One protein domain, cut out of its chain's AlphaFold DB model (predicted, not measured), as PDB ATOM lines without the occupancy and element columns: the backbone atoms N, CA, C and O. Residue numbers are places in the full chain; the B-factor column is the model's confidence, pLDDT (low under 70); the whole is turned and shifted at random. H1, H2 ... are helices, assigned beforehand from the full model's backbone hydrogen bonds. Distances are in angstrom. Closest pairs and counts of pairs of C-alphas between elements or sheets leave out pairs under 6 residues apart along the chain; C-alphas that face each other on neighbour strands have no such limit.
ATOM      1  N   GLU A  16      -4.965 -31.232 -45.851       63.94
ATOM      2  CA  GLU A  16      -3.513 -31.435 -45.749       63.94
ATOM      3  C   GLU A  16      -2.735 -30.986 -46.993       63.94
ATOM      4  O   GLU A  16      -1.502 -30.985 -46.982       63.94
ATOM      5  N   ARG A  17      -3.433 -30.591 -48.062       72.25
ATOM      6  CA  ARG A  17      -2.845 -30.014 -49.283       72.25
ATOM      7  C   ARG A  17      -3.341 -28.601 -49.561       72.25
ATOM      8  O   ARG A  17      -3.024 -28.034 -50.604       72.25
ATOM      9  N   ASP A  18      -4.148 -28.050 -48.660       77.75
ATOM     10  CA  ASP A  18      -4.808 -26.780 -48.894       77.75
ATOM     11  C   ASP A  18      -3.895 -25.607 -48.532       77.75
ATOM     12  O   ASP A  18      -3.627 -25.345 -47.362       77.75
ATOM     13  N   THR A  19      -3.436 -24.888 -49.551       85.62
ATOM     14  CA  THR A  19      -2.701 -23.624 -49.408       85.62
ATOM     15  C   THR A  19      -3.613 -22.405 -49.561       85.62
ATOM     16  O   THR A  19      -3.188 -21.284 -49.293       85.62
ATOM     17  N   ARG A  20      -4.886 -22.586 -49.953       84.56
ATOM     18  CA  ARG A  20      -5.810 -21.478 -50.268       84.56
ATOM     19  C   ARG A  20      -6.189 -20.657 -49.042       84.56
ATOM     20  O   ARG A  20      -6.620 -19.517 -49.201       84.56
ATOM     21  N   TYR A  21      -5.994 -21.187 -47.835       89.25
ATOM     22  CA  TYR A  21      -6.204 -20.425 -46.606       89.25
ATOM     23  C   TYR A  21      -5.292 -19.189 -46.557       89.25
ATOM     24  O   TYR A  21      -5.703 -18.167 -46.020       89.25
ATOM     25  N   LEU A  22      -4.115 -19.213 -47.193       89.12
ATOM     26  CA  LEU A  22      -3.208 -18.059 -47.258       89.12
ATOM     27  C   LEU A  22      -3.781 -16.858 -48.025       89.12
ATOM     28  O   LEU A  22      -3.295 -15.743 -47.859       89.12
ATOM     29  N   ASN A  23      -4.852 -17.045 -48.802       85.81
ATOM     30  CA  ASN A  23      -5.593 -15.927 -49.396       85.81
ATOM     31  C   ASN A  23      -6.328 -15.082 -48.341       85.81
ATOM     32  O   ASN A  23      -6.743 -13.963 -48.628       85.81
ATOM     33  N   TYR A  24      -6.516 -15.628 -47.138       87.19
ATOM     34  CA  TYR A  24      -7.303 -15.025 -46.062       87.19
ATOM     35  C   TYR A  24      -6.491 -14.853 -44.778       87.19
ATOM     36  O   TYR A  24      -6.691 -13.888 -44.045       87.19
ATOM     37  N   PHE A  25      -5.561 -15.770 -44.516       91.81
ATOM     38  CA  PHE A  25      -4.682 -15.743 -43.357       91.81
ATOM     39  C   PHE A  25      -3.285 -15.275 -43.759       91.81
ATOM     40  O   PHE A  25      -2.623 -15.883 -44.596       91.81
ATOM     41  N   ASN A  26      -2.800 -14.217 -43.117       92.00
ATOM     42  CA  ASN A  26      -1.462 -13.691 -43.339       92.00
ATOM     43  C   ASN A  26      -0.489 -14.274 -42.306       92.00
ATOM     44  O   ASN A  26      -0.457 -13.851 -41.143       92.00
ATOM     45  N   LEU A  27       0.308 -15.245 -42.762       90.81
ATOM     46  CA  LEU A  27       1.287 -15.970 -41.956       90.81
ATOM     47  C   LEU A  27       2.449 -15.085 -41.486       90.81
ATOM     48  O   LEU A  27       2.925 -15.257 -40.365       90.81
ATOM     49  N   ASP A  28       2.908 -14.141 -42.307       91.06
ATOM     50  CA  ASP A  28       4.023 -13.253 -41.954       91.06
ATOM     51  C   ASP A  28       3.623 -12.255 -40.870       91.06
ATOM     52  O   ASP A  28       4.370 -12.042 -39.916       91.06
ATOM     53  N   ARG A  29       2.399 -11.724 -40.945       93.00
ATOM     54  CA  ARG A  29       1.818 -10.900 -39.881       93.00
ATOM     55  C   ARG A  29       1.675 -11.690 -38.584       93.00
ATOM     56  O   ARG A  29       2.065 -11.192 -37.537       93.00
ATOM     57  N   ALA A  30       1.181 -12.927 -38.650       93.94
ATOM     58  CA  ALA A  30       1.060 -13.774 -37.466       93.94
ATOM     59  C   ALA A  30       2.430 -14.056 -36.820       93.94
ATOM     60  O   ALA A  30       2.551 -14.033 -35.598       93.94
ATOM     61  N   ILE A  31       3.481 -14.269 -37.619       92.31
ATOM     62  CA  ILE A  31       4.853 -14.397 -37.107       92.31
ATOM     63  C   ILE A  31       5.348 -13.089 -36.484       92.31
ATOM     64  O   ILE A  31       5.946 -13.121 -35.407       92.31
ATOM     65  N   ALA A  32       5.086 -11.946 -37.119       93.00
ATOM     66  CA  ALA A  32       5.443 -10.646 -36.567       93.00
ATOM     67  C   ALA A  32       4.767 -10.409 -35.204       93.00
ATOM     68  O   ALA A  32       5.443 -10.000 -34.262       93.00
ATOM     69  N   ASP A  33       3.484 -10.756 -35.065       93.19
ATOM     70  CA  ASP A  33       2.736 -10.651 -33.806       93.19
ATOM     71  C   ASP A  33       3.338 -11.553 -32.709       93.19
ATOM     72  O   ASP A  33       3.480 -11.139 -31.554       93.19
ATOM     73  N   VAL A  34       3.762 -12.772 -33.067       92.94
ATOM     74  CA  VAL A  34       4.461 -13.684 -32.148       92.94
ATOM     75  C   VAL A  34       5.765 -13.069 -31.646       92.94
ATOM     76  O   VAL A  34       6.024 -13.097 -30.442       92.94
ATOM     77  N   PHE A  35       6.584 -12.489 -32.526       91.56
ATOM     78  CA  PHE A  35       7.844 -11.874 -32.105       91.56
ATOM     79  C   PHE A  35       7.653 -10.568 -31.347       91.56
ATOM     80  O   PHE A  35       8.363 -10.352 -30.369       91.56
ATOM     81  N   ALA A  36       6.657  -9.757 -31.703       90.56
ATOM     82  CA  ALA A  36       6.291  -8.575 -30.930       90.56
ATOM     83  C   ALA A  36       5.935  -8.946 -29.481       90.56
ATOM     84  O   ALA A  36       6.348  -8.258 -28.549       90.56
ATOM     85  N   HIS A  37       5.234 -10.067 -29.277       88.56
ATOM     86  CA  HIS A  37       4.965 -10.603 -27.943       88.56
ATOM     87  C   HIS A  37       6.232 -11.134 -27.249       88.56
ATOM     88  O   HIS A  37       6.483 -10.818 -26.088       88.56
ATOM     89  N   ILE A  38       7.051 -11.930 -27.945       87.12
ATOM     90  CA  ILE A  38       8.266 -12.534 -27.370       87.12
ATOM     91  C   ILE A  38       9.289 -11.475 -26.959       87.12
ATOM     92  O   ILE A  38       9.937 -11.643 -25.926       87.12
ATOM     93  N   ASP A  39       9.433 -10.398 -27.731       86.94
ATOM     94  CA  ASP A  39      10.385  -9.316 -27.465       86.94
ATOM     95  C   ASP A  39      10.022  -8.512 -26.197       86.94
ATOM     96  O   ASP A  39      10.887  -7.874 -25.594       86.94
ATOM     97  N   GLN A  40       8.774  -8.603 -25.728       85.56
ATOM     98  CA  GLN A  40       8.333  -8.022 -24.455       85.56
ATOM     99  C   GLN A  40       8.650  -8.908 -23.238       85.56
ATOM    100  O   GLN A  40       8.553  -8.441 -22.103       85.56
ATOM    101  N   LEU A  41       9.027 -10.178 -23.432       80.75
ATOM    102  CA  LEU A  41       9.307 -11.087 -22.321       80.75
ATOM    103  C   LEU A  41      10.665 -10.765 -21.670       80.75
ATOM    104  O   LEU A  41      11.661 -10.631 -22.388       80.75
ATOM    105  N   PRO A  42      10.774 -10.759 -20.323       76.19
ATOM    106  CA  PRO A  42      12.046 -10.518 -19.631       76.19
ATOM    107  C   PRO A  42      13.173 -11.462 -20.081       76.19
ATOM    108  O   PRO A  42      14.323 -11.058 -20.225       76.19
ATOM    109  N   SER A  43      12.837 -12.719 -20.392       69.50
ATOM    110  CA  SER A  43      13.772 -13.742 -20.884       69.50
ATOM    111  C   SER A  43      14.276 -13.514 -22.317       69.50
ATOM    112  O   SER A  43      15.144 -14.253 -22.789       69.50
ATOM    113  N   SER A  44      13.712 -12.546 -23.038       72.62
ATOM    114  CA  SER A  44      14.121 -12.142 -24.390       72.62
ATOM    115  C   SER A  44      14.883 -10.815 -24.402       72.62
ATOM    116  O   SER A  44      15.479 -10.479 -25.422       72.62
ATOM    117  N   GLN A  45      14.901 -10.088 -23.281       75.81
ATOM    118  CA  GLN A  45      15.590  -8.802 -23.122       75.81
ATOM    119  C   GLN A  45      17.057  -8.948 -22.683       75.81
ATOM    120  O   GLN A  45      17.746  -7.946 -22.501       75.81
ATOM    121  N   THR A  46      17.564 -10.180 -22.539       79.06
ATOM    122  CA  THR A  46      18.999 -10.407 -22.311       79.06
ATOM    123  C   THR A  46      19.810 -10.032 -23.563       79.06
ATOM    124  O   THR A  46      19.283 -10.140 -24.678       79.06
ATOM    125  N   PRO A  47      21.090  -9.628 -23.434       72.81
ATOM    126  CA  PRO A  47      21.939  -9.268 -24.578       72.81
ATOM    127  C   PRO A  47      21.988 -10.339 -25.683       72.81
ATOM    128  O   PRO A  47      22.073 -10.035 -26.871       72.81
ATOM    129  N   GLU A  48      21.883 -11.610 -25.301       74.88
ATOM    130  CA  GLU A  48      21.964 -12.770 -26.187       74.88
ATOM    131  C   GLU A  48      20.637 -13.087 -26.890       74.88
ATOM    132  O   GLU A  48      20.634 -13.868 -27.848       74.88
ATOM    133  N   LYS A  49      19.513 -12.523 -26.417       80.44
ATOM    134  CA  LYS A  49      18.145 -12.772 -26.911       80.44
ATOM    135  C   LYS A  49      17.845 -14.265 -27.109       80.44
ATOM    136  O   LYS A  49      17.255 -14.673 -28.113       80.44
ATOM    137  N   HIS A  50      18.288 -15.098 -26.162       77.38
ATOM    138  CA  HIS A  50      18.300 -16.556 -26.314       77.38
ATOM    139  C   HIS A  50      16.909 -17.124 -26.635       77.38
ATOM    140  O   HIS A  50      16.759 -17.890 -27.585       77.38
ATOM    141  N   THR A  51      15.879 -16.688 -25.902       82.00
ATOM    142  CA  THR A  51      14.485 -17.121 -26.108       82.00
ATOM    143  C   THR A  51      14.000 -16.819 -27.527       82.00
ATOM    144  O   THR A  51      13.490 -17.712 -28.205       82.00
ATOM    145  N   ARG A  52      14.234 -15.592 -28.013       88.31
ATOM    146  CA  ARG A  52      13.869 -15.163 -29.369       88.31
ATOM    147  C   ARG A  52      14.515 -16.054 -30.430       88.31
ATOM    148  O   ARG A  52      13.806 -16.597 -31.269       88.31
ATOM    149  N   ARG A  53      15.836 -16.266 -30.352       86.94
ATOM    150  CA  ARG A  53      16.588 -17.095 -31.317       86.94
ATOM    151  C   ARG A  53      16.117 -18.550 -31.334       86.94
ATOM    152  O   ARG A  53      16.047 -19.174 -32.390       86.94
ATOM    153  N   VAL A  54      15.798 -19.106 -30.163       88.12
ATOM    154  CA  VAL A  54      15.273 -20.475 -30.049       88.12
ATOM    155  C   VAL A  54      13.913 -20.590 -30.735       88.12
ATOM    156  O   VAL A  54      13.683 -21.563 -31.453       88.12
ATOM    157  N   TYR A  55      13.035 -19.605 -30.531       93.25
ATOM    158  CA  TYR A  55      11.685 -19.602 -31.091       93.25
ATOM    159  C   TYR A  55      11.710 -19.386 -32.607       93.25
ATOM    160  O   TYR A  55      11.036 -20.113 -33.330       93.25
ATOM    161  N   GLU A  56      12.555 -18.471 -33.081       93.31
ATOM    162  CA  GLU A  56      12.832 -18.225 -34.501       93.31
ATOM    163  C   GLU A  56      13.309 -19.484 -35.207       93.31
ATOM    164  O   GLU A  56      12.633 -19.982 -36.102       93.31
ATOM    165  N   SER A  57      14.354 -20.124 -34.683       93.44
ATOM    166  CA  SER A  57      14.826 -21.385 -35.245       93.44
ATOM    167  C   SER A  57      13.769 -22.502 -35.218       93.44
ATOM    168  O   SER A  57      13.788 -23.393 -36.069       93.44
ATOM    169  N   GLY A  58      12.862 -22.497 -34.236       95.38
ATOM    170  CA  GLY A  58      11.741 -23.434 -34.164       95.38
ATOM    171  C   GLY A  58      10.705 -23.210 -35.268       95.38
ATOM    172  O   GLY A  58      10.303 -24.175 -35.923       95.38
ATOM    173  N   LEU A  59      10.302 -21.955 -35.489       95.50
ATOM    174  CA  LEU A  59       9.340 -21.572 -36.528       95.50
ATOM    175  C   LEU A  59       9.909 -21.741 -37.936       95.50
ATOM    176  O   LEU A  59       9.204 -22.254 -38.802       95.50
ATOM    177  N   ASP A  60      11.177 -21.393 -38.151       95.06
ATOM    178  CA  ASP A  60      11.858 -21.595 -39.434       95.06
ATOM    179  C   ASP A  60      11.904 -23.080 -39.793       95.06
ATOM    180  O   ASP A  60      11.581 -23.481 -40.912       95.06
ATOM    181  N   TYR A  61      12.241 -23.922 -38.809       96.69
ATOM    182  CA  TYR A  61      12.260 -25.366 -39.003       96.69
ATOM    183  C   TYR A  61      10.867 -25.924 -39.306       96.69
ATOM    184  O   TYR A  61      10.731 -26.824 -40.132       96.69
ATOM    185  N   TRP A  62       9.829 -25.412 -38.635       95.06
ATOM    186  CA  TRP A  62       8.447 -25.748 -38.962       95.06
ATOM    187  C   TRP A  62       8.115 -25.368 -40.406       95.06
ATOM    188  O   TRP A  62       7.745 -26.261 -41.158       95.06
ATOM    189  N   ARG A  63       8.322 -24.107 -40.813       92.62
ATOM    190  CA  ARG A  63       8.029 -23.629 -42.177       92.62
ATOM    191  C   ARG A  63       8.731 -24.469 -43.240       92.62
ATOM    192  O   ARG A  63       8.099 -24.887 -44.203       92.62
ATOM    193  N   GLN A  64      10.014 -24.772 -43.041       94.56
ATOM    194  CA  GLN A  64      10.773 -25.603 -43.974       94.56
ATOM    195  C   GLN A  64      10.207 -27.029 -44.082       94.56
ATOM    196  O   GLN A  64      10.261 -27.632 -45.151       94.56
ATOM    197  N   TRP A  65       9.694 -27.584 -42.982       95.25
ATOM    198  CA  TRP A  65       9.192 -28.956 -42.939       95.25
ATOM    199  C   TRP A  65       7.736 -29.086 -43.403       95.25
ATOM    200  O   TRP A  65       7.411 -30.028 -44.122       95.25
ATOM    201  N   SER A  66       6.855 -28.177 -42.979       92.19
ATOM    202  CA  SER A  66       5.430 -28.203 -43.318       92.19
ATOM    203  C   SER A  66       5.148 -27.614 -44.695       92.19
ATOM    204  O   SER A  66       4.161 -27.988 -45.321       92.19
ATOM    205  N   GLY A  67       5.981 -26.672 -45.147       89.31
ATOM    206  CA  GLY A  67       5.628 -25.766 -46.230       89.31
ATOM    207  C   GLY A  67       4.430 -24.891 -45.853       89.31
ATOM    208  O   GLY A  67       4.179 -24.624 -44.674       89.31
ATOM    209  N   ASP A  68       3.670 -24.511 -46.878       88.31
ATOM    210  CA  ASP A  68       2.577 -23.534 -46.817       88.31
ATOM    211  C   ASP A  68       1.189 -24.158 -46.623       88.31
ATOM    212  O   ASP A  68       0.176 -23.510 -46.868       88.31
ATOM    213  N   VAL A  69       1.107 -25.426 -46.214       91.81
ATOM    214  CA  VAL A  69      -0.176 -26.127 -46.038       91.81
ATOM    215  C   VAL A  69      -0.906 -25.681 -44.769       91.81
ATOM    216  O   VAL A  69      -0.281 -25.284 -43.783       91.81
ATOM    217  N   LEU A  70      -2.239 -25.782 -44.778       91.69
ATOM    218  CA  LEU A  70      -3.077 -25.477 -43.620       91.69
ATOM    219  C   LEU A  70      -2.636 -26.299 -42.393       91.69
ATOM    220  O   LEU A  70      -2.599 -27.535 -42.447       91.69
ATOM    221  N   PRO A  71      -2.339 -25.654 -41.249       94.50
ATOM    222  CA  PRO A  71      -2.014 -26.385 -40.036       94.50
ATOM    223  C   PRO A  71      -3.221 -27.162 -39.504       94.50
ATOM    224  O   PRO A  71      -4.203 -26.581 -39.049       94.50
ATOM    225  N   THR A  72      -3.130 -28.494 -39.512       94.88
ATOM    226  CA  THR A  72      -4.164 -29.387 -38.968       94.88
ATOM    227  C   THR A  72      -3.663 -30.174 -37.758       94.88
ATOM    228  O   THR A  72      -2.462 -30.374 -37.549       94.88
ATOM    229  N   ALA A  73      -4.597 -30.709 -36.966       94.12
ATOM    230  CA  ALA A  73      -4.281 -31.626 -35.871       94.12
ATOM    231  C   ALA A  73      -3.457 -32.848 -36.323       94.12
ATOM    232  O   ALA A  73      -2.627 -33.345 -35.556       94.12
ATOM    233  N   ASN A  74      -3.667 -33.344 -37.547       94.00
ATOM    234  CA  ASN A  74      -2.907 -34.478 -38.068       94.00
ATOM    235  C   ASN A  74      -1.487 -34.074 -38.486       94.00
ATOM    236  O   ASN A  74      -0.529 -34.766 -38.134       94.00
ATOM    237  N   LEU A  75      -1.330 -32.913 -39.132       94.56
ATOM    238  CA  LEU A  75      -0.016 -32.360 -39.469       94.56
ATOM    239  C   LEU A  75       0.838 -32.151 -38.211       94.56
ATOM    240  O   LEU A  75       1.999 -32.557 -38.172       94.56
ATOM    241  N   MET A  76       0.236 -31.633 -37.137       96.06
ATOM    242  CA  MET A  76       0.897 -31.486 -35.835       96.06
ATOM    243  C   MET A  76       1.349 -32.824 -35.239       96.06
ATOM    244  O   MET A  76       2.465 -32.934 -34.730       96.06
ATOM    245  N   LYS A  77       0.514 -33.870 -35.310       95.31
ATOM    246  CA  LYS A  77       0.889 -35.216 -34.836       95.31
ATOM    247  C   LYS A  77       2.066 -35.784 -35.630       95.31
ATOM    248  O   LYS A  77       2.988 -36.331 -35.024       95.31
ATOM    249  N   ARG A  78       2.060 -35.620 -36.958       95.44
ATOM    250  CA  ARG A  78       3.158 -36.038 -37.846       95.44
ATOM    251  C   ARG A  78       4.444 -35.276 -37.548       95.44
ATOM    252  O   ARG A  78       5.503 -35.887 -37.480       95.44
ATOM    253  N   TYR A  79       4.348 -33.977 -37.289       96.69
ATOM    254  CA  TYR A  79       5.502 -33.165 -36.925       96.69
ATOM    255  C   TYR A  79       6.127 -33.605 -35.600       96.69
ATOM    256  O   TYR A  79       7.339 -33.778 -35.510       96.69
ATOM    257  N   ILE A  80       5.311 -33.881 -34.577       96.12
ATOM    258  CA  ILE A  80       5.810 -34.420 -33.302       96.12
ATOM    259  C   ILE A  80       6.473 -35.789 -33.503       96.12
ATOM    260  O   ILE A  80       7.511 -36.052 -32.893       96.12
ATOM    261  N   ALA A  81       5.892 -36.662 -34.332       94.00
ATOM    262  CA  ALA A  81       6.483 -37.961 -34.660       94.00
ATOM    263  C   ALA A  81       7.847 -37.796 -35.349       94.00
ATOM    264  O   ALA A  81       8.834 -38.351 -34.875       94.00
ATOM    265  N   HIS A  82       7.929 -36.928 -36.358       96.44
ATOM    266  CA  HIS A  82       9.168 -36.576 -37.053       96.44
ATOM    267  C   HIS A  82      10.252 -36.042 -36.102       96.44
ATOM    268  O   HIS A  82      11.398 -36.487 -36.126       96.44
ATOM    269  N   LEU A  83       9.905 -35.122 -35.196       96.31
ATOM    270  CA  LEU A  83      10.861 -34.598 -34.213       96.31
ATOM    271  C   LEU A  83      11.372 -35.684 -33.248       96.31
ATOM    272  O   LEU A  83      12.528 -35.630 -32.825       96.31
ATOM    273  N   ARG A  84      10.537 -36.674 -32.910       91.44
ATOM    274  CA  ARG A  84      10.944 -37.835 -32.102       91.44
ATOM    275  C   ARG A  84      11.840 -38.794 -32.875       91.44
ATOM    276  O   ARG A  84      12.810 -39.279 -32.304       91.44
ATOM    277  N   GLU A  85      11.550 -39.043 -34.148       92.69
ATOM    278  CA  GLU A  85      12.384 -39.872 -35.031       92.69
ATOM    279  C   GLU A  85      13.783 -39.275 -35.215       92.69
ATOM    280  O   GLU A  85      14.769 -40.004 -35.262       92.69
ATOM    281  N   ARG A  86      13.898 -37.941 -35.178       94.12
ATOM    282  CA  ARG A  86      15.185 -37.228 -35.110       94.12
ATOM    283  C   ARG A  86      15.937 -37.386 -33.779       94.12
ATOM    284  O   ARG A  86      17.012 -36.811 -33.626       94.12
ATOM    285  N   GLY A  87      15.382 -38.104 -32.803       89.19
ATOM    286  CA  GLY A  87      16.008 -38.349 -31.501       89.19
ATOM    287  C   GLY A  87      15.965 -37.161 -30.536       89.19
ATOM    288  O   GLY A  87      16.738 -37.117 -29.579       89.19
ATOM    289  N   LEU A  88      15.090 -36.174 -30.762       90.69
ATOM    290  CA  LEU A  88      14.987 -35.014 -29.874       90.69
ATOM    291  C   LEU A  88      14.305 -35.380 -28.548       90.69
ATOM    292  O   LEU A  88      13.287 -36.072 -28.515       90.69
ATOM    293  N   LYS A  89      14.832 -34.843 -27.441       86.75
ATOM    294  CA  LYS A  89      14.227 -34.995 -26.108       86.75
ATOM    295  C   LYS A  89      12.853 -34.323 -26.060       86.75
ATOM    296  O   LYS A  89      12.669 -33.246 -26.630       86.75
ATOM    297  N   SER A  90      11.917 -34.888 -25.292       87.94
ATOM    298  CA  SER A  90      10.575 -34.312 -25.098       87.94
ATOM    299  C   SER A  90      10.608 -32.852 -24.636       87.94
ATOM    300  O   SER A  90       9.816 -32.045 -25.119       87.94
ATOM    301  N   SER A  91      11.562 -32.497 -23.769       85.19
ATOM    302  CA  SER A  91      11.755 -31.120 -23.305       85.19
ATOM    303  C   SER A  91      12.138 -30.182 -24.443       85.19
ATOM    304  O   SER A  91      11.528 -29.126 -24.574       85.19
ATOM    305  N   THR A  92      13.064 -30.592 -25.313       90.75
ATOM    306  CA  THR A  92      13.453 -29.841 -26.514       90.75
ATOM    307  C   THR A  92      12.285 -29.688 -27.486       90.75
ATOM    308  O   THR A  92      12.051 -28.592 -27.988       90.75
ATOM    309  N   ILE A  93      11.515 -30.757 -27.728       94.31
ATOM    310  CA  ILE A  93      10.316 -30.708 -28.583       94.31
ATOM    311  C   ILE A  93       9.306 -29.702 -28.022       94.31
ATOM    312  O   ILE A  93       8.774 -28.877 -28.763       94.31
ATOM    313  N   SER A  94       9.066 -29.739 -26.710       92.44
ATOM    314  CA  SER A  94       8.122 -28.842 -26.050       92.44
ATOM    315  C   SER A  94       8.574 -27.381 -26.103       92.44
ATOM    316  O   SER A  94       7.796 -26.525 -26.518       92.44
ATOM    317  N   SER A  95       9.805 -27.078 -25.681       90.00
ATOM    318  CA  SER A  95      10.262 -25.697 -25.487       90.00
ATOM    319  C   SER A  95      10.651 -24.991 -26.785       90.00
ATOM    320  O   SER A  95      10.298 -23.830 -26.961       90.00
ATOM    321  N   ARG A  96      11.345 -25.678 -27.704       93.56
ATOM    322  CA  ARG A  96      11.878 -25.069 -28.933       93.56
ATOM    323  C   ARG A  96      10.923 -25.135 -30.116       93.56
ATOM    324  O   ARG A  96      10.917 -24.212 -30.911       93.56
ATOM    325  N   TYR A  97      10.159 -26.214 -30.267       96.50
ATOM    326  CA  TYR A  97       9.370 -26.439 -31.486       96.50
ATOM    327  C   TYR A  97       7.878 -26.194 -31.256       96.50
ATOM    328  O   TYR A  97       7.254 -25.409 -31.960       96.50
ATOM    329  N   MET A  98       7.300 -26.820 -30.230       96.06
ATOM    330  CA  MET A  98       5.856 -26.750 -29.991       96.06
ATOM    331  C   MET A  98       5.405 -25.426 -29.367       96.06
ATOM    332  O   MET A  98       4.323 -24.950 -29.692       96.06
ATOM    333  N   SER A  99       6.197 -24.835 -28.469       93.69
ATOM    334  CA  SER A  99       5.837 -23.567 -27.811       93.69
ATOM    335  C   SER A  99       5.696 -22.397 -28.798       93.69
ATOM    336  O   SER A  99       4.603 -21.830 -28.851       93.69
ATOM    337  N   PRO A 100       6.706 -22.068 -29.632       94.88
ATOM    338  CA  PRO A 100       6.550 -21.016 -30.638       94.88
ATOM    339  C   PRO A 100       5.451 -21.326 -31.656       94.88
ATOM    340  O   PRO A 100       4.669 -20.444 -32.002       94.88
ATOM    341  N   LEU A 101       5.338 -22.582 -32.099       96.56
ATOM    342  CA  LEU A 101       4.315 -22.973 -33.066       96.56
ATOM    343  C   LEU A 101       2.900 -22.768 -32.511       96.56
ATOM    344  O   LEU A 101       2.024 -22.291 -33.220       96.56
ATOM    345  N   ARG A 102       2.660 -23.040 -31.226       96.81
ATOM    346  CA  ARG A 102       1.353 -22.767 -30.606       96.81
ATOM    347  C   ARG A 102       1.041 -21.274 -30.509       96.81
ATOM    348  O   ARG A 102      -0.132 -20.927 -30.624       96.81
ATOM    349  N   LEU A 103       2.045 -20.412 -30.334       95.81
ATOM    350  CA  LEU A 103       1.859 -18.958 -30.413       95.81
ATOM    351  C   LEU A 103       1.484 -18.530 -31.838       95.81
ATOM    352  O   LEU A 103       0.531 -17.776 -32.007       95.81
ATOM    353  N   LEU A 104       2.159 -19.078 -32.855       96.50
ATOM    354  CA  LEU A 104       1.838 -18.831 -34.264       96.50
ATOM    355  C   LEU A 104       0.409 -19.261 -34.614       96.50
ATOM    356  O   LEU A 104      -0.346 -18.487 -35.195       96.50
ATOM    357  N   LEU A 105       0.015 -20.476 -34.225       97.06
ATOM    358  CA  LEU A 105      -1.339 -20.985 -34.465       97.06
ATOM    359  C   LEU A 105      -2.399 -20.139 -33.753       97.06
ATOM    360  O   LEU A 105      -3.469 -19.912 -34.303       97.06
ATOM    361  N   ASN A 106      -2.092 -19.637 -32.555       96.69
ATOM    362  CA  ASN A 106      -2.973 -18.706 -31.860       96.69
ATOM    363  C   ASN A 106      -3.133 -17.398 -32.645       96.69
ATOM    364  O   ASN A 106      -4.261 -16.982 -32.886       96.69
ATOM    365  N   ALA A 107      -2.026 -16.783 -33.071       95.75
ATOM    366  CA  ALA A 107      -2.045 -15.540 -33.840       95.75
ATOM    367  C   ALA A 107      -2.842 -15.683 -35.151       95.75
ATOM    368  O   ALA A 107      -3.657 -14.818 -35.469       95.75
ATOM    369  N   LEU A 108      -2.683 -16.810 -35.855       95.00
ATOM    370  CA  LEU A 108      -3.470 -17.148 -37.046       95.00
ATOM    371  C   LEU A 108      -4.967 -17.298 -36.741       95.00
ATOM    372  O   LEU A 108      -5.792 -16.702 -37.428       95.00
ATOM    373  N   ALA A 109      -5.332 -18.066 -35.710       94.06
ATOM    374  CA  ALA A 109      -6.734 -18.304 -35.360       94.06
ATOM    375  C   ALA A 109      -7.474 -17.011 -34.970       94.06
ATOM    376  O   ALA A 109      -8.663 -16.858 -35.258       94.06
ATOM    377  N   THR A 110      -6.766 -16.064 -34.348       93.81
ATOM    378  CA  THR A 110      -7.322 -14.781 -33.897       93.81
ATOM    379  C   THR A 110      -7.233 -13.657 -34.929       93.81
ATOM    380  O   THR A 110      -7.687 -12.548 -34.654       93.81
ATOM    381  N   GLN A 111      -6.649 -13.903 -36.104       91.62
ATOM    382  CA  GLN A 111      -6.429 -12.862 -37.102       91.62
ATOM    383  C   GLN A 111      -7.765 -12.285 -37.608       91.62
ATOM    384  O   GLN A 111      -8.626 -13.058 -38.036       91.62
ATOM    385  N   PRO A 112      -7.978 -10.955 -37.579       89.19
ATOM    386  CA  PRO A 112      -9.196 -10.354 -38.111       89.19
ATOM    387  C   PRO A 112      -9.232 -10.512 -39.635       89.19
ATOM    388  O   PRO A 112      -8.287 -10.120 -40.318       89.19
ATOM    389  N   ILE A 113     -10.317 -11.090 -40.157       85.44
ATOM    390  CA  ILE A 113     -10.534 -11.294 -41.594       85.44
ATOM    391  C   ILE A 113     -11.851 -10.615 -41.960       85.44
ATOM    392  O   ILE A 113     -12.915 -11.039 -41.508       85.44
ATOM    393  N   ASP A 114     -11.769  -9.555 -42.760       78.44
ATOM    394  CA  ASP A 114     -12.935  -8.840 -43.269       78.44
ATOM    395  C   ASP A 114     -13.430  -9.506 -44.559       78.44
ATOM    396  O   ASP A 114     -12.847  -9.365 -45.634       78.44
ATOM    397  N   THR A 115     -14.509 -10.282 -44.441       70.81
ATOM    398  CA  THR A 115     -15.104 -10.979 -45.590       70.81
ATOM    399  C   THR A 115     -15.884 -10.063 -46.528       70.81
ATOM    400  O   THR A 115     -16.179 -10.480 -47.644       70.81
ATOM    401  N   GLU A 116     -16.248  -8.850 -46.102       68.38
ATOM    402  CA  GLU A 116     -17.079  -7.937 -46.893       68.38
ATOM    403  C   GLU A 116     -16.230  -7.133 -47.881       68.38
ATOM    404  O   GLU A 116     -16.581  -7.065 -49.063       68.38
ATOM    405  N   GLN A 117     -15.052  -6.663 -47.455       66.12
ATOM    406  CA  GLN A 117     -14.073  -6.005 -48.336       66.12
ATOM    407  C   GLN A 117     -13.569  -6.914 -49.469       66.12
ATOM    408  O   GLN A 117     -13.333  -6.455 -50.586       66.12
ATOM    409  N   LEU A 118     -13.448  -8.223 -49.222       61.59
ATOM    410  CA  LEU A 118     -12.995  -9.198 -50.228       61.59
ATOM    411  C   LEU A 118     -13.981  -9.370 -51.400       61.59
ATOM    412  O   LEU A 118     -13.628  -9.944 -52.428       61.59
ATOM    413  N   VAL A 119     -15.215  -8.882 -51.256       58.22
ATOM    414  CA  VAL A 119     -16.316  -9.087 -52.209       58.22
ATOM    415  C   VAL A 119     -16.578  -7.824 -53.045       58.22
ATOM    416  O   VAL A 119     -17.210  -7.903 -54.096       58.22
ATOM    417  N   LYS A 135     -31.245 -11.561 -58.631       70.69
ATOM    418  CA  LYS A 135     -30.517 -12.793 -58.977       70.69
ATOM    419  C   LYS A 135     -29.003 -12.661 -58.752       70.69
ATOM    420  O   LYS A 135     -28.388 -13.568 -58.189       70.69
ATOM    421  N   LYS A 136     -28.396 -11.533 -59.147       68.12
ATOM    422  CA  LYS A 136     -26.970 -11.242 -58.890       68.12
ATOM    423  C   LYS A 136     -26.687 -11.097 -57.392       68.12
ATOM    424  O   LYS A 136     -25.675 -11.607 -56.916       68.12
ATOM    425  N   MET A 137     -27.596 -10.475 -56.638       68.56
ATOM    426  CA  MET A 137     -27.475 -10.325 -55.186       68.56
ATOM    427  C   MET A 137     -27.544 -11.672 -54.446       68.56
ATOM    428  O   MET A 137     -26.715 -11.928 -53.575       68.56
ATOM    429  N   GLN A 138     -28.453 -12.572 -54.833       66.88
ATOM    430  CA  GLN A 138     -28.525 -13.930 -54.272       66.88
ATOM    431  C   GLN A 138     -27.262 -14.753 -54.570       66.88
ATOM    432  O   GLN A 138     -26.715 -15.388 -53.667       66.88
ATOM    433  N   ALA A 139     -26.757 -14.701 -55.808       68.56
ATOM    434  CA  ALA A 139     -25.505 -15.361 -56.179       68.56
ATOM    435  C   ALA A 139     -24.315 -14.820 -55.364       68.56
ATOM    436  O   ALA A 139     -23.498 -15.597 -54.870       68.56
ATOM    437  N   ARG A 140     -24.260 -13.499 -55.141       70.69
ATOM    438  CA  ARG A 140     -23.256 -12.855 -54.280       70.69
ATOM    439  C   ARG A 140     -23.347 -13.358 -52.838       70.69
ATOM    440  O   ARG A 140     -22.333 -13.786 -52.296       70.69
ATOM    441  N   MET A 141     -24.536 -13.363 -52.230       69.25
ATOM    442  CA  MET A 141     -24.726 -13.872 -50.861       69.25
ATOM    443  C   MET A 141     -24.300 -15.337 -50.718       69.25
ATOM    444  O   MET A 141     -23.701 -15.708 -49.710       69.25
ATOM    445  N   MET A 142     -24.566 -16.165 -51.731       70.00
ATOM    446  CA  MET A 142     -24.149 -17.567 -51.740       70.00
ATOM    447  C   MET A 142     -22.619 -17.710 -51.715       70.00
ATOM    448  O   MET A 142     -22.101 -18.470 -50.898       70.00
ATOM    449  N   VAL A 143     -21.893 -16.946 -52.540       70.81
ATOM    450  CA  VAL A 143     -20.416 -16.945 -52.564       70.81
ATOM    451  C   VAL A 143     -19.834 -16.428 -51.246       70.81
ATOM    452  O   VAL A 143     -18.915 -17.033 -50.699       70.81
ATOM    453  N   VAL A 144     -20.405 -15.355 -50.689       72.94
ATOM    454  CA  VAL A 144     -19.993 -14.798 -49.387       72.94
ATOM    455  C   VAL A 144     -20.146 -15.831 -48.271       72.94
ATOM    456  O   VAL A 144     -19.238 -16.010 -47.464       72.94
ATOM    457  N   ASN A 145     -21.275 -16.542 -48.228       74.31
ATOM    458  CA  ASN A 145     -21.509 -17.573 -47.218       74.31
ATOM    459  C   ASN A 145     -20.560 -18.766 -47.382       74.31
ATOM    460  O   ASN A 145     -20.032 -19.257 -46.388       74.31
ATOM    461  N   GLN A 146     -20.283 -19.202 -48.616       76.44
ATOM    462  CA  GLN A 146     -19.289 -20.250 -48.874       76.44
ATOM    463  C   GLN A 146     -17.890 -19.840 -48.397       76.44
ATOM    464  O   GLN A 146     -17.199 -20.639 -47.768       76.44
ATOM    465  N   LEU A 147     -17.499 -18.589 -48.644       78.94
ATOM    466  CA  LEU A 147     -16.228 -18.040 -48.187       78.94
ATOM    467  C   LEU A 147     -16.145 -17.970 -46.654       78.94
ATOM    468  O   LEU A 147     -15.150 -18.394 -46.069       78.94
ATOM    469  N   ARG A 148     -17.197 -17.469 -45.995       80.62
ATOM    470  CA  ARG A 148     -17.280 -17.415 -44.527       80.62
ATOM    471  C   ARG A 148     -17.162 -18.805 -43.905       80.62
ATOM    472  O   ARG A 148     -16.404 -18.969 -42.954       80.62
ATOM    473  N   ASN A 149     -17.850 -19.795 -44.474       82.12
ATOM    474  CA  ASN A 149     -17.762 -21.183 -44.022       82.12
ATOM    475  C   ASN A 149     -16.339 -21.729 -44.189       82.12
ATOM    476  O   ASN A 149     -15.779 -22.245 -43.233       82.12
ATOM    477  N   TYR A 150     -15.711 -21.519 -45.350       84.50
ATOM    478  CA  TYR A 150     -14.331 -21.950 -45.583       84.50
ATOM    479  C   TYR A 150     -13.340 -21.348 -44.573       84.50
ATOM    480  O   TYR A 150     -12.518 -22.060 -44.001       84.50
ATOM    481  N   ILE A 151     -13.433 -20.040 -44.310       86.12
ATOM    482  CA  ILE A 151     -12.584 -19.371 -43.313       86.12
ATOM    483  C   ILE A 151     -12.832 -19.951 -41.914       86.12
ATOM    484  O   ILE A 151     -11.874 -20.165 -41.168       86.12
ATOM    485  N   SER A 152     -14.094 -20.219 -41.562       88.00
ATOM    486  CA  SER A 152     -14.460 -20.859 -40.293       88.00
ATOM    487  C   SER A 152     -13.827 -22.246 -40.162       88.00
ATOM    488  O   SER A 152     -13.155 -22.511 -39.168       88.00
ATOM    489  N   ASP A 153     -13.940 -23.084 -41.192       86.44
ATOM    490  CA  ASP A 153     -13.360 -24.431 -41.223       86.44
ATOM    491  C   ASP A 153     -11.829 -24.386 -41.062       86.44
ATOM    492  O   ASP A 153     -11.238 -25.153 -40.295       86.44
ATOM    493  N   CYS A 154     -11.157 -23.434 -41.724       90.75
ATOM    494  CA  CYS A 154      -9.723 -23.216 -41.535       90.75
ATOM    495  C   CYS A 154      -9.378 -22.849 -40.083       90.75
ATOM    496  O   CYS A 154      -8.411 -23.386 -39.536       90.75
ATOM    497  N   ARG A 155     -10.160 -21.973 -39.433       93.56
ATOM    498  CA  ARG A 155      -9.944 -21.627 -38.016       93.56
ATOM    499  C   ARG A 155     -10.109 -22.836 -37.108       93.56
ATOM    500  O   ARG A 155      -9.283 -23.028 -36.218       93.56
ATOM    501  N   GLU A 156     -11.121 -23.667 -37.342       92.44
ATOM    502  CA  GLU A 156     -11.331 -24.894 -36.571       92.44
ATOM    503  C   GLU A 156     -10.143 -25.855 -36.698       92.44
ATOM    504  O   GLU A 156      -9.671 -26.403 -35.697       92.44
ATOM    505  N   HIS A 157      -9.592 -26.013 -37.904       93.75
ATOM    506  CA  HIS A 157      -8.390 -26.817 -38.121       93.75
ATOM    507  C   HIS A 157      -7.161 -26.269 -37.383       93.75
ATOM    508  O   HIS A 157      -6.451 -27.048 -36.734       93.75
ATOM    509  N   ILE A 158      -6.943 -24.952 -37.425       95.62
ATOM    510  CA  ILE A 158      -5.835 -24.277 -36.732       95.62
ATOM    511  C   ILE A 158      -5.989 -24.405 -35.207       95.62
ATOM    512  O   ILE A 158      -5.020 -24.708 -34.506       95.62
ATOM    513  N   GLU A 159      -7.202 -24.250 -34.676       94.62
ATOM    514  CA  GLU A 159      -7.486 -24.430 -33.248       94.62
ATOM    515  C   GLU A 159      -7.279 -25.881 -32.800       94.62
ATOM    516  O   GLU A 159      -6.626 -26.149 -31.782       94.62
ATOM    517  N   ALA A 160      -7.738 -26.844 -33.598       93.62
ATOM    518  CA  ALA A 160      -7.492 -28.259 -33.347       93.62
ATOM    519  C   ALA A 160      -5.987 -28.591 -33.376       93.62
ATOM    520  O   ALA A 160      -5.513 -29.384 -32.556       93.62
ATOM    521  N   ALA A 161      -5.218 -27.967 -34.275       95.62
ATOM    522  CA  ALA A 161      -3.760 -28.065 -34.318       95.62
ATOM    523  C   ALA A 161      -3.114 -27.493 -33.042       95.62
ATOM    524  O   ALA A 161      -2.278 -28.151 -32.416       95.62
ATOM    525  N   ARG A 162      -3.556 -26.308 -32.596       95.88
ATOM    526  CA  ARG A 162      -3.070 -25.626 -31.382       95.88
ATOM    527  C   ARG A 162      -3.336 -26.424 -30.102       95.88
ATOM    528  O   ARG A 162      -2.552 -26.338 -29.145       95.88
ATOM    529  N   ALA A 163      -4.419 -27.201 -30.076       94.38
ATOM    530  CA  ALA A 163      -4.817 -28.042 -28.949       94.38
ATOM    531  C   ALA A 163      -3.951 -29.308 -28.775       94.38
ATOM    532  O   ALA A 163      -4.002 -29.949 -27.717       94.38
ATOM    533  N   ILE A 164      -3.128 -29.674 -29.767       95.50
ATOM    534  CA  ILE A 164      -2.231 -30.831 -29.669       95.50
ATOM    535  C   ILE A 164      -1.169 -30.596 -28.586       95.50
ATOM    536  O   ILE A 164      -0.375 -29.655 -28.626       95.50
TER     537      ILE A 164
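AT A GLANCE: This is residues 16 to 119 and 135 to 164 of the 389 residues of the protein "Site-specific integrase" of Anaerolinea sp. 'rifampicinis' (UniProt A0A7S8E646). Two helical hairpins, H2 with H3 and H4 with H5, form a body with H5 in its middle; the long H6 packs on H5 with residues 155 to 162, and its earlier part makes an arm that gives the length. The printed part has 134 residues with six named helices, H1 to H6 in order, and no named strand: all helix. It is only just loose, close to compact, with a radius of gyration of the C-alphas of 17.2 A, and spans 61 by 33 by 21 A.

HOW THE PARTS SIT: H1, residues 20 to 23, and H2, residues 27 to 39, meet only through their tight link. H2, with residues 35 to 39 alone, touches H3, residues 50 to 66, in a hairpin at a shallow tilt of 18 degrees; the closest C-alphas, of Ile 38 and Arg 52, are 6.5 A apart. H4, residues 73 to 85, makes a hairpin with H5, residues 90 to 109, at a shallow tilt of 23 degrees. H5, the hub, touches H3 with residues 96 to 101 alone, about perpendicular at 74 degrees; the closest C-alphas, of Gly 58 and Tyr 97, are 4.7 A apart. H6, residues 135 to 162, touches H5 with residues 155 to 162 alone, opposite ways at a shallow tilt of 18 degrees; the closest C-alphas, of Arg 102 and Arg 162, are 5.3 A apart. H4, H5 and H6 are an up-and-down bundle, each running against the one before. Every O i to N i+4 pair is within hydrogen-bond range in H2, H3, H4 and H6, and 13 of 16 in H5; H1 is too short for one.

IN THESE COORDINATES: H1 begins at C-alpha 20, (-5.810, -21.478, -50.268). H3 is 24.3 A long, H5 25.7 A, with a kink of 35 degrees near residue 98, and H6 41.0 A, ending at C-alpha 162, (-3.070, -25.626, -31.382).

THE WHOLE: The C-alphas farthest apart, of Pro 47 and Lys 135, are 62.8 A apart. Residues 120 to 134 are not printed; C-alphas 119 and 135 are 16.2 A apart across the cut. Of the links printed whole, none is long. The pLDDT is under 70 at residues 16, 43, 116 to 119, 136 to 139 and 141.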